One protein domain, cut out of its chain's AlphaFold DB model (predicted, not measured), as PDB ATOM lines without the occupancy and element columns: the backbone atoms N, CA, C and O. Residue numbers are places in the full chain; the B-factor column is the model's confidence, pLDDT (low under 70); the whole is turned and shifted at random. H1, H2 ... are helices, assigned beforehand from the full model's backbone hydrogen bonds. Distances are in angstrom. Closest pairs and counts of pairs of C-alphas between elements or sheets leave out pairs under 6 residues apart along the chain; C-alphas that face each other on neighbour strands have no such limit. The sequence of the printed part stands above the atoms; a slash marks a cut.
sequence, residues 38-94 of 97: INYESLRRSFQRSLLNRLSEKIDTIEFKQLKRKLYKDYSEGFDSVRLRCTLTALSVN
ATOM      1  N   ILE A  38       0.781  26.641  92.643       88.31
ATOM      2  CA  ILE A  38       0.961  26.422  91.211       88.31
ATOM      3  C   ILE A  38       1.272  24.941  91.041       88.31
ATOM      4  O   ILE A  38       2.283  24.461  91.552       88.31
ATOM      5  N   ASN A  39       0.421  24.221  90.308       90.12
ATOM      6  CA  ASN A  39       0.696  22.828  89.981       90.12
ATOM      7  C   ASN A  39       1.833  22.774  88.949       90.12
ATOM      8  O   ASN A  39       1.630  23.009  87.752       90.12
ATOM      9  N   TYR A  40       3.035  22.481  89.437       86.50
ATOM     10  CA  TYR A  40       4.249  22.453  88.628       86.50
ATOM     11  C   TYR A  40       4.191  21.402  87.513       86.50
ATOM     12  O   TYR A  40       4.650  21.653  86.401       86.50
ATOM     13  N   GLU A  41       3.587  20.248  87.777       88.06
ATOM     14  CA  GLU A  41       3.468  19.170  86.802       88.06
ATOM     15  C   GLU A  41       2.573  19.570  85.623       88.06
ATOM     16  O   GLU A  41       2.959  19.432  84.460       88.06
ATOM     17  N   SER A  42       1.410  20.157  85.912       89.31
ATOM     18  CA  SER A  42       0.494  20.672  84.892       89.31
ATOM     19  C   SER A  42       1.128  21.799  84.070       89.31
ATOM     20  O   SER A  42       1.039  21.800  82.835       89.31
ATOM     21  N   LEU A  43       1.830  22.727  84.733       87.94
ATOM     22  CA  LEU A  43       2.554  23.814  84.071       87.94
ATOM     23  C   LEU A  43       3.622  23.264  83.123       87.94
ATOM     24  O   LEU A  43       3.711  23.679  81.967       87.94
ATOM     25  N   ARG A  44       4.400  22.289  83.595       87.06
ATOM     26  CA  ARG A  44       5.441  21.626  82.818       87.06
ATOM     27  C   ARG A  44       4.869  20.917  81.589       87.06
ATOM     28  O   ARG A  44       5.378  21.130  80.489       87.06
ATOM     29  N   ARG A  45       3.807  20.118  81.741       87.19
ATOM     30  CA  ARG A  45       3.150  19.428  80.613       87.19
ATOM     31  C   ARG A  45       2.588  20.424  79.595       87.19
ATOM     32  O   ARG A  45       2.776  20.253  78.389       87.19
ATOM     33  N   SER A  46       1.960  21.499  80.072       90.38
ATOM     34  CA  SER A  46       1.430  22.568  79.216       90.38
ATOM     35  C   SER A  46       2.542  23.260  78.428       90.38
ATOM     36  O   SER A  46       2.432  23.406  77.212       90.38
ATOM     37  N   PHE A  47       3.649  23.605  79.091       88.06
ATOM     38  CA  PHE A  47       4.818  24.196  78.444       88.06
ATOM     39  C   PHE A  47       5.399  23.279  77.359       88.06
ATOM     40  O   PHE A  47       5.614  23.718  76.232       88.06
ATOM     41  N   GLN A  48       5.592  21.995  77.669       87.12
ATOM     42  CA  GLN A  48       6.103  20.997  76.723       87.12
ATOM     43  C   GLN A  48       5.219  20.869  75.482       87.12
ATOM     44  O   GLN A  48       5.725  20.864  74.356       87.12
ATOM     45  N   ARG A  49       3.897  20.827  75.674       89.75
ATOM     46  CA  ARG A  49       2.935  20.768  74.573       89.75
ATOM     47  C   ARG A  49       2.992  22.015  73.699       89.75
ATOM     48  O   ARG A  49       3.075  21.900  72.477       89.75
ATOM     49  N   SER A  50       2.964  23.198  74.312       91.75
ATOM     50  CA  SER A  50       3.048  24.471  73.593       91.75
ATOM     51  C   SER A  50       4.358  24.603  72.819       91.75
ATOM     52  O   SER A  50       4.336  25.048  71.673       91.75
ATOM     53  N   LEU A  51       5.478  24.169  73.403       88.50
ATOM     54  CA  LEU A  51       6.781  24.172  72.744       88.50
ATOM     55  C   LEU A  51       6.786  23.261  71.512       88.50
ATOM     56  O   LEU A  51       7.116  23.722  70.424       88.50
ATOM     57  N   LEU A  52       6.367  21.998  71.644       88.50
ATOM     58  CA  LEU A  52       6.322  21.062  70.513       88.50
ATOM     59  C   LEU A  52       5.349  21.501  69.414       88.50
ATOM     60  O   LEU A  52       5.598  21.239  68.239       88.50
ATOM     61  N   ASN A  53       4.236  22.145  69.768       90.19
ATOM     62  CA  ASN A  53       3.310  22.700  68.783       90.19
ATOM     63  C   ASN A  53       3.960  23.831  67.986       90.19
ATOM     64  O   ASN A  53       3.998  23.744  66.764       90.19
ATOM     65  N   ARG A  54       4.563  24.810  68.672       90.62
ATOM     66  CA  ARG A  54       5.272  25.920  68.017       90.62
ATOM     67  C   ARG A  54       6.452  25.441  67.175       90.62
ATOM     68  O   ARG A  54       6.671  25.958  66.088       90.62
ATOM     69  N   LEU A  55       7.195  24.438  67.646       88.69
ATOM     70  CA  LEU A  55       8.258  23.819  66.854       88.69
ATOM     71  C   LEU A  55       7.695  23.128  65.611       88.69
ATOM     72  O   LEU A  55       8.260  23.293  64.544       88.69
ATOM     73  N   SER A  56       6.564  22.427  65.716       88.25
ATOM     74  CA  SER A  56       5.915  21.775  64.569       88.25
ATOM     75  C   SER A  56       5.397  22.758  63.524       88.25
ATOM     76  O   SER A  56       5.338  22.400  62.357       88.25
ATOM     77  N   GLU A  57       4.992  23.961  63.937       90.31
ATOM     78  CA  GLU A  57       4.580  25.039  63.027       90.31
ATOM     79  C   GLU A  57       5.770  25.632  62.261       90.31
ATOM     80  O   GLU A  57       5.595  26.179  61.176       90.31
ATOM     81  N   LYS A  58       6.980  25.562  62.830       89.94
ATOM     82  CA  LYS A  58       8.210  26.086  62.216       89.94
ATOM     83  C   LYS A  58       8.998  25.027  61.450       89.94
ATOM     84  O   LYS A  58       9.586  25.337  60.423       89.94
ATOM     85  N   ILE A  59       9.009  23.799  61.952       89.38
ATOM     86  CA  ILE A  59       9.700  22.634  61.400       89.38
ATOM     87  C   ILE A  59       8.619  21.696  60.863       89.38
ATOM     88  O   ILE A  59       8.286  20.676  61.471       89.38
ATOM     89  N   ASP A  60       8.017  22.085  59.740       86.19
ATOM     90  CA  ASP A  60       6.904  21.351  59.133       86.19
ATOM     91  C   ASP A  60       7.388  20.158  58.290       86.19
ATOM     92  O   ASP A  60       7.118  20.053  57.097       86.19
ATOM     93  N   THR A  61       8.141  19.246  58.911       90.06
ATOM     94  CA  THR A  61       8.656  18.038  58.252       90.06
ATOM     95  C   THR A  61       7.921  16.781  58.712       90.06
ATOM     96  O   THR A  61       7.359  16.713  59.815       90.06
ATOM     97  N   ILE A  62       7.902  15.751  57.860       89.06
ATOM     98  CA  ILE A  62       7.275  14.462  58.182       89.06
ATOM     99  C   ILE A  62       8.005  13.810  59.363       89.06
ATOM    100  O   ILE A  62       7.363  13.283  60.275       89.06
ATOM    101  N   GLU A  63       9.332  13.920  59.390       88.31
ATOM    102  CA  GLU A  63      10.218  13.424  60.440       88.31
ATOM    103  C   GLU A  63       9.883  14.076  61.783       88.31
ATOM    104  O   GLU A  63       9.720  13.382  62.791       88.31
ATOM    105  N   PHE A  64       9.692  15.401  61.809       87.06
ATOM    106  CA  PHE A  64       9.340  16.112  63.036       87.06
ATOM    107  C   PHE A  64       7.944  15.721  63.536       87.06
ATOM    108  O   PHE A  64       7.749  15.478  64.730       87.06
ATOM    109  N   LYS A  65       6.963  15.582  62.635       88.56
ATOM    110  CA  LYS A  65       5.607  15.121  62.985       88.56
ATOM    111  C   LYS A  65       5.609  13.696  63.544       88.56
ATOM    112  O   LYS A  65       4.890  13.405  64.504       88.56
ATOM    113  N   GLN A  66       6.398  12.795  62.961       89.75
ATOM    114  CA  GLN A  66       6.579  11.433  63.470       89.75
ATOM    115  C   GLN A  66       7.246  11.440  64.845       89.75
ATOM    116  O   GLN A  66       6.753  10.782  65.764       89.75
ATOM    117  N   LEU A  67       8.294  12.244  65.016       87.06
ATOM    118  CA  LEU A  67       8.969  12.381  66.295       87.06
ATOM    119  C   LEU A  67       8.035  12.912  67.382       87.06
ATOM    120  O   LEU A  67       7.962  12.336  68.463       87.06
ATOM    121  N   LYS A  68       7.286  13.979  67.094       87.56
ATOM    122  CA  LYS A  68       6.297  14.549  68.013       87.56
ATOM    123  C   LYS A  68       5.300  13.486  68.480       87.56
ATOM    124  O   LYS A  68       5.038  13.387  69.674       87.56
ATOM    125  N   ARG A  69       4.776  12.662  67.560       88.88
ATOM    126  CA  ARG A  69       3.878  11.543  67.902       88.88
ATOM    127  C   ARG A  69       4.565  10.505  68.791       88.88
ATOM    128  O   ARG A  69       3.971  10.086  69.778       88.88
ATOM    129  N   LYS A  70       5.808  10.129  68.474       87.81
ATOM    130  CA  LYS A  70       6.599   9.192  69.283       87.81
ATOM    131  C   LYS A  70       6.831   9.723  70.700       87.81
ATOM    132  O   LYS A  70       6.588   9.003  71.656       87.81
ATOM    133  N   LEU A  71       7.200  10.998  70.843       85.50
ATOM    134  CA  LEU A  71       7.401  11.639  72.145       85.50
ATOM    135  C   LEU A  71       6.139  11.604  73.015       85.50
ATOM    136  O   LEU A  71       6.237  11.313  74.201       85.50
ATOM    137  N   TYR A  72       4.959  11.860  72.445       85.44
ATOM    138  CA  TYR A  72       3.709  11.755  73.203       85.44
ATOM    139  C   TYR A  72       3.330  10.311  73.553       85.44
ATOM    140  O   TYR A  72       2.721  10.093  74.596       85.44
ATOM    141  N   LYS A  73       3.674   9.336  72.703       87.38
ATOM    142  CA  LYS A  73       3.407   7.913  72.954       87.38
ATOM    143  C   LYS A  73       4.306   7.351  74.057       87.38
ATOM    144  O   LYS A  73       3.816   6.669  74.948       87.38
ATOM    145  N   ASP A  74       5.600   7.641  73.984       85.06
ATOM    146  CA  ASP A  74       6.609   7.067  74.879       85.06
ATOM    147  C   ASP A  74       6.620   7.765  76.255       85.06
ATOM    148  O   ASP A  74       7.105   7.200  77.234       85.06
ATOM    149  N   TYR A  75       6.082   8.990  76.344       83.06
ATOM    150  CA  TYR A  75       6.112   9.821  77.551       83.06
ATOM    151  C   TYR A  75       4.738  10.432  77.875       83.06
ATOM    152  O   TYR A  75       4.544  11.646  77.765       83.06
ATOM    153  N   SER A  76       3.788   9.601  78.319       77.56
ATOM    154  CA  SER A  76       2.435  10.040  78.715       77.56
ATOM    155  C   SER A  76       2.436  11.064  79.858       77.56
ATOM    156  O   SER A  76       1.620  11.988  79.874       77.56
ATOM    157  N   GLU A  77       3.406  10.960  80.771       79.94
ATOM    158  CA  GLU A  77       3.549  11.859  81.924       79.94
ATOM    159  C   GLU A  77       4.382  13.125  81.625       79.94
ATOM    160  O   GLU A  77       4.665  13.934  82.509       79.94
ATOM    161  N   GLY A  78       4.755  13.331  80.359       71.50
ATOM    162  CA  GLY A  78       5.693  14.368  79.930       71.50
ATOM    163  C   GLY A  78       7.148  13.888  79.935       71.50
ATOM    164  O   GLY A  78       7.490  12.838  80.473       71.50
ATOM    165  N   PHE A  79       8.038  14.659  79.311       73.06
ATOM    166  CA  PHE A  79       9.435  14.260  79.068       73.06
ATOM    167  C   PHE A  79      10.439  15.228  79.704       73.06
ATOM    168  O   PHE A  79      10.227  16.435  79.709       73.06
ATOM    169  N   ASP A  80      11.550  14.733  80.253       65.19
ATOM    170  CA  ASP A  80      12.588  15.599  80.834       65.19
ATOM    171  C   ASP A  80      13.429  16.332  79.779       65.19
ATOM    172  O   ASP A  80      13.598  15.878  78.644       65.19
ATOM    173  N   SER A  81      14.021  17.462  80.183       56.88
ATOM    174  CA  SER A  81      14.883  18.309  79.341       56.88
ATOM    175  C   SER A  81      16.101  17.567  78.772       56.88
ATOM    176  O   SER A  81      16.574  17.891  77.684       56.88
ATOM    177  N   VAL A  82      16.587  16.538  79.471       53.38
ATOM    178  CA  VAL A  82      17.663  15.648  79.004       53.38
ATOM    179  C   VAL A  82      17.202  14.791  77.820       53.38
ATOM    180  O   VAL A  82      17.936  14.646  76.846       53.38
ATOM    181  N   ARG A  83      15.962  14.288  77.852       56.91
ATOM    182  CA  ARG A  83      15.393  13.459  76.778       56.91
ATOM    183  C   ARG A  83      15.040  14.291  75.544       56.91
ATOM    184  O   ARG A  83      15.309  13.857  74.427       56.91
ATOM    185  N   LEU A  84      14.539  15.515  75.734       58.97
ATOM    186  CA  LEU A  84      14.376  16.510  74.660       58.97
ATOM    187  C   LEU A  84      15.691  16.781  73.923       58.97
ATOM    188  O   LEU A  84      15.694  16.811  72.697       58.97
ATOM    189  N   ARG A  85      16.797  16.946  74.665       54.62
ATOM    190  CA  ARG A  85      18.139  17.151  74.106       54.62
ATOM    191  C   ARG A  85      18.525  16.005  73.179       54.62
ATOM    192  O   ARG A  85      18.684  16.249  71.994       54.62
ATOM    193  N   CYS A  86      18.558  14.761  73.667       49.69
ATOM    194  CA  CYS A  86      18.933  13.609  72.834       49.69
ATOM    195  C   CYS A  86      18.069  13.484  71.570       49.69
ATOM    196  O   CYS A  86      18.562  13.106  70.511       49.69
ATOM    197  N   THR A  87      16.788  13.841  71.671       53.66
ATOM    198  CA  THR A  87      15.839  13.710  70.565       53.66
ATOM    199  C   THR A  87      15.973  14.839  69.531       53.66
ATOM    200  O   THR A  87      15.918  14.589  68.330       53.66
ATOM    201  N   LEU A  88      16.180  16.083  69.974       54.94
ATOM    202  CA  LEU A  88      16.379  17.233  69.086       54.94
ATOM    203  C   LEU A  88      17.783  17.252  68.477       54.94
ATOM    204  O   LEU A  88      17.929  17.633  67.324       54.94
ATOM    205  N   THR A  89      18.809  16.791  69.196       52.97
ATOM    206  CA  THR A  89      20.161  16.652  68.638       52.97
ATOM    207  C   THR A  89      20.189  15.597  67.530       52.97
ATOM    208  O   THR A  89      20.830  15.821  66.510       52.97
ATOM    209  N   ALA A  90      19.421  14.506  67.654       48.09
ATOM    210  CA  ALA A  90      19.243  13.530  66.573       48.09
ATOM    211  C   ALA A  90      18.537  14.123  65.334       48.09
ATOM    212  O   ALA A  90      18.832  13.725  64.209       48.09
ATOM    213  N   LEU A  91      17.647  15.106  65.519       50.16
ATOM    214  CA  LEU A  91      17.088  15.901  64.419       50.16
ATOM    215  C   LEU A  91      18.095  16.908  63.854       50.16
ATOM    216  O   LEU A  91      18.126  17.064  62.643       50.16
ATOM    217  N   SER A  92      18.937  17.552  64.671       41.78
ATOM    218  CA  SER A  92      19.993  18.467  64.198       41.78
ATOM    219  C   SER A  92      21.078  17.777  63.367       41.78
ATOM    220  O   SER A  92      21.706  18.431  62.543       41.78
ATOM    221  N   VAL A  93      21.289  16.465  63.528       36.97
ATOM    222  CA  VAL A  93      22.151  15.699  62.605       36.97
ATOM    223  C   VAL A  93      21.526  15.617  61.200       36.97
ATOM    224  O   VAL A  93      22.258  15.552  60.218       36.97
ATOM    225  N   ASN A  94      20.195  15.697  61.088       34.12
ATOM    226  CA  ASN A  94      19.466  15.650  59.811       34.12
ATOM    227  C   ASN A  94      18.970  17.017  59.311       34.12
ATOM    228  O   ASN A  94      18.681  17.172  58.128       34.12
TER     229      ASN A  94
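Overview. This is residues 38 to 94 of the 97 residues of the protein "Transposase" of Clostridium innocuum (UniProt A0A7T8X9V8). Three helices run to and fro, their centres in a triangle: H2 folds back from the end of long H1, and H3 turns back again near H2, with few contacts between them. The printed part has 57 residues with helices H1, H2, H3 in chain order and no named strand, all helix, compact with a radius of gyration of the C-alphas of 11.5 A, spanning 37 by 21 by 17 A.

Along the chain. Find C-alpha 40 at (4.249, 22.453, 88.628); from there H1, residues 40 to 58, runs 27.0 A. H2 is residues 62 to 74, 18.3 A; H3, residues 81 to 92, ends at C-alpha 92 (19.993, 18.467, 64.198).

Arrangement. H1, with residues 52 to 56 alone, and H2, with 64 to 68 alone, only just touch, with 3 pairs of C-alphas within 8 A; the closest C-alphas, of Ser 56 and Phe 64, are 6.8 A apart. This helical hairpin has a shallow tilt of 15 degrees, opposite ways. H2 and H3 are close but not clearly touching, their closest C-alphas, of Phe 64 and Leu 91, 7.9 A apart. H1 and H3 are apart. In H1, H2 and H3 every O i to N i+4 pair is within hydrogen-bond range.

Size, cuts and confidence. The farthest C-alphas, of Ile 38 and Asn 94, are 38.0 A apart. The printed part has no cut and no long link; look for pLDDT under 70 at residues 80 to 94.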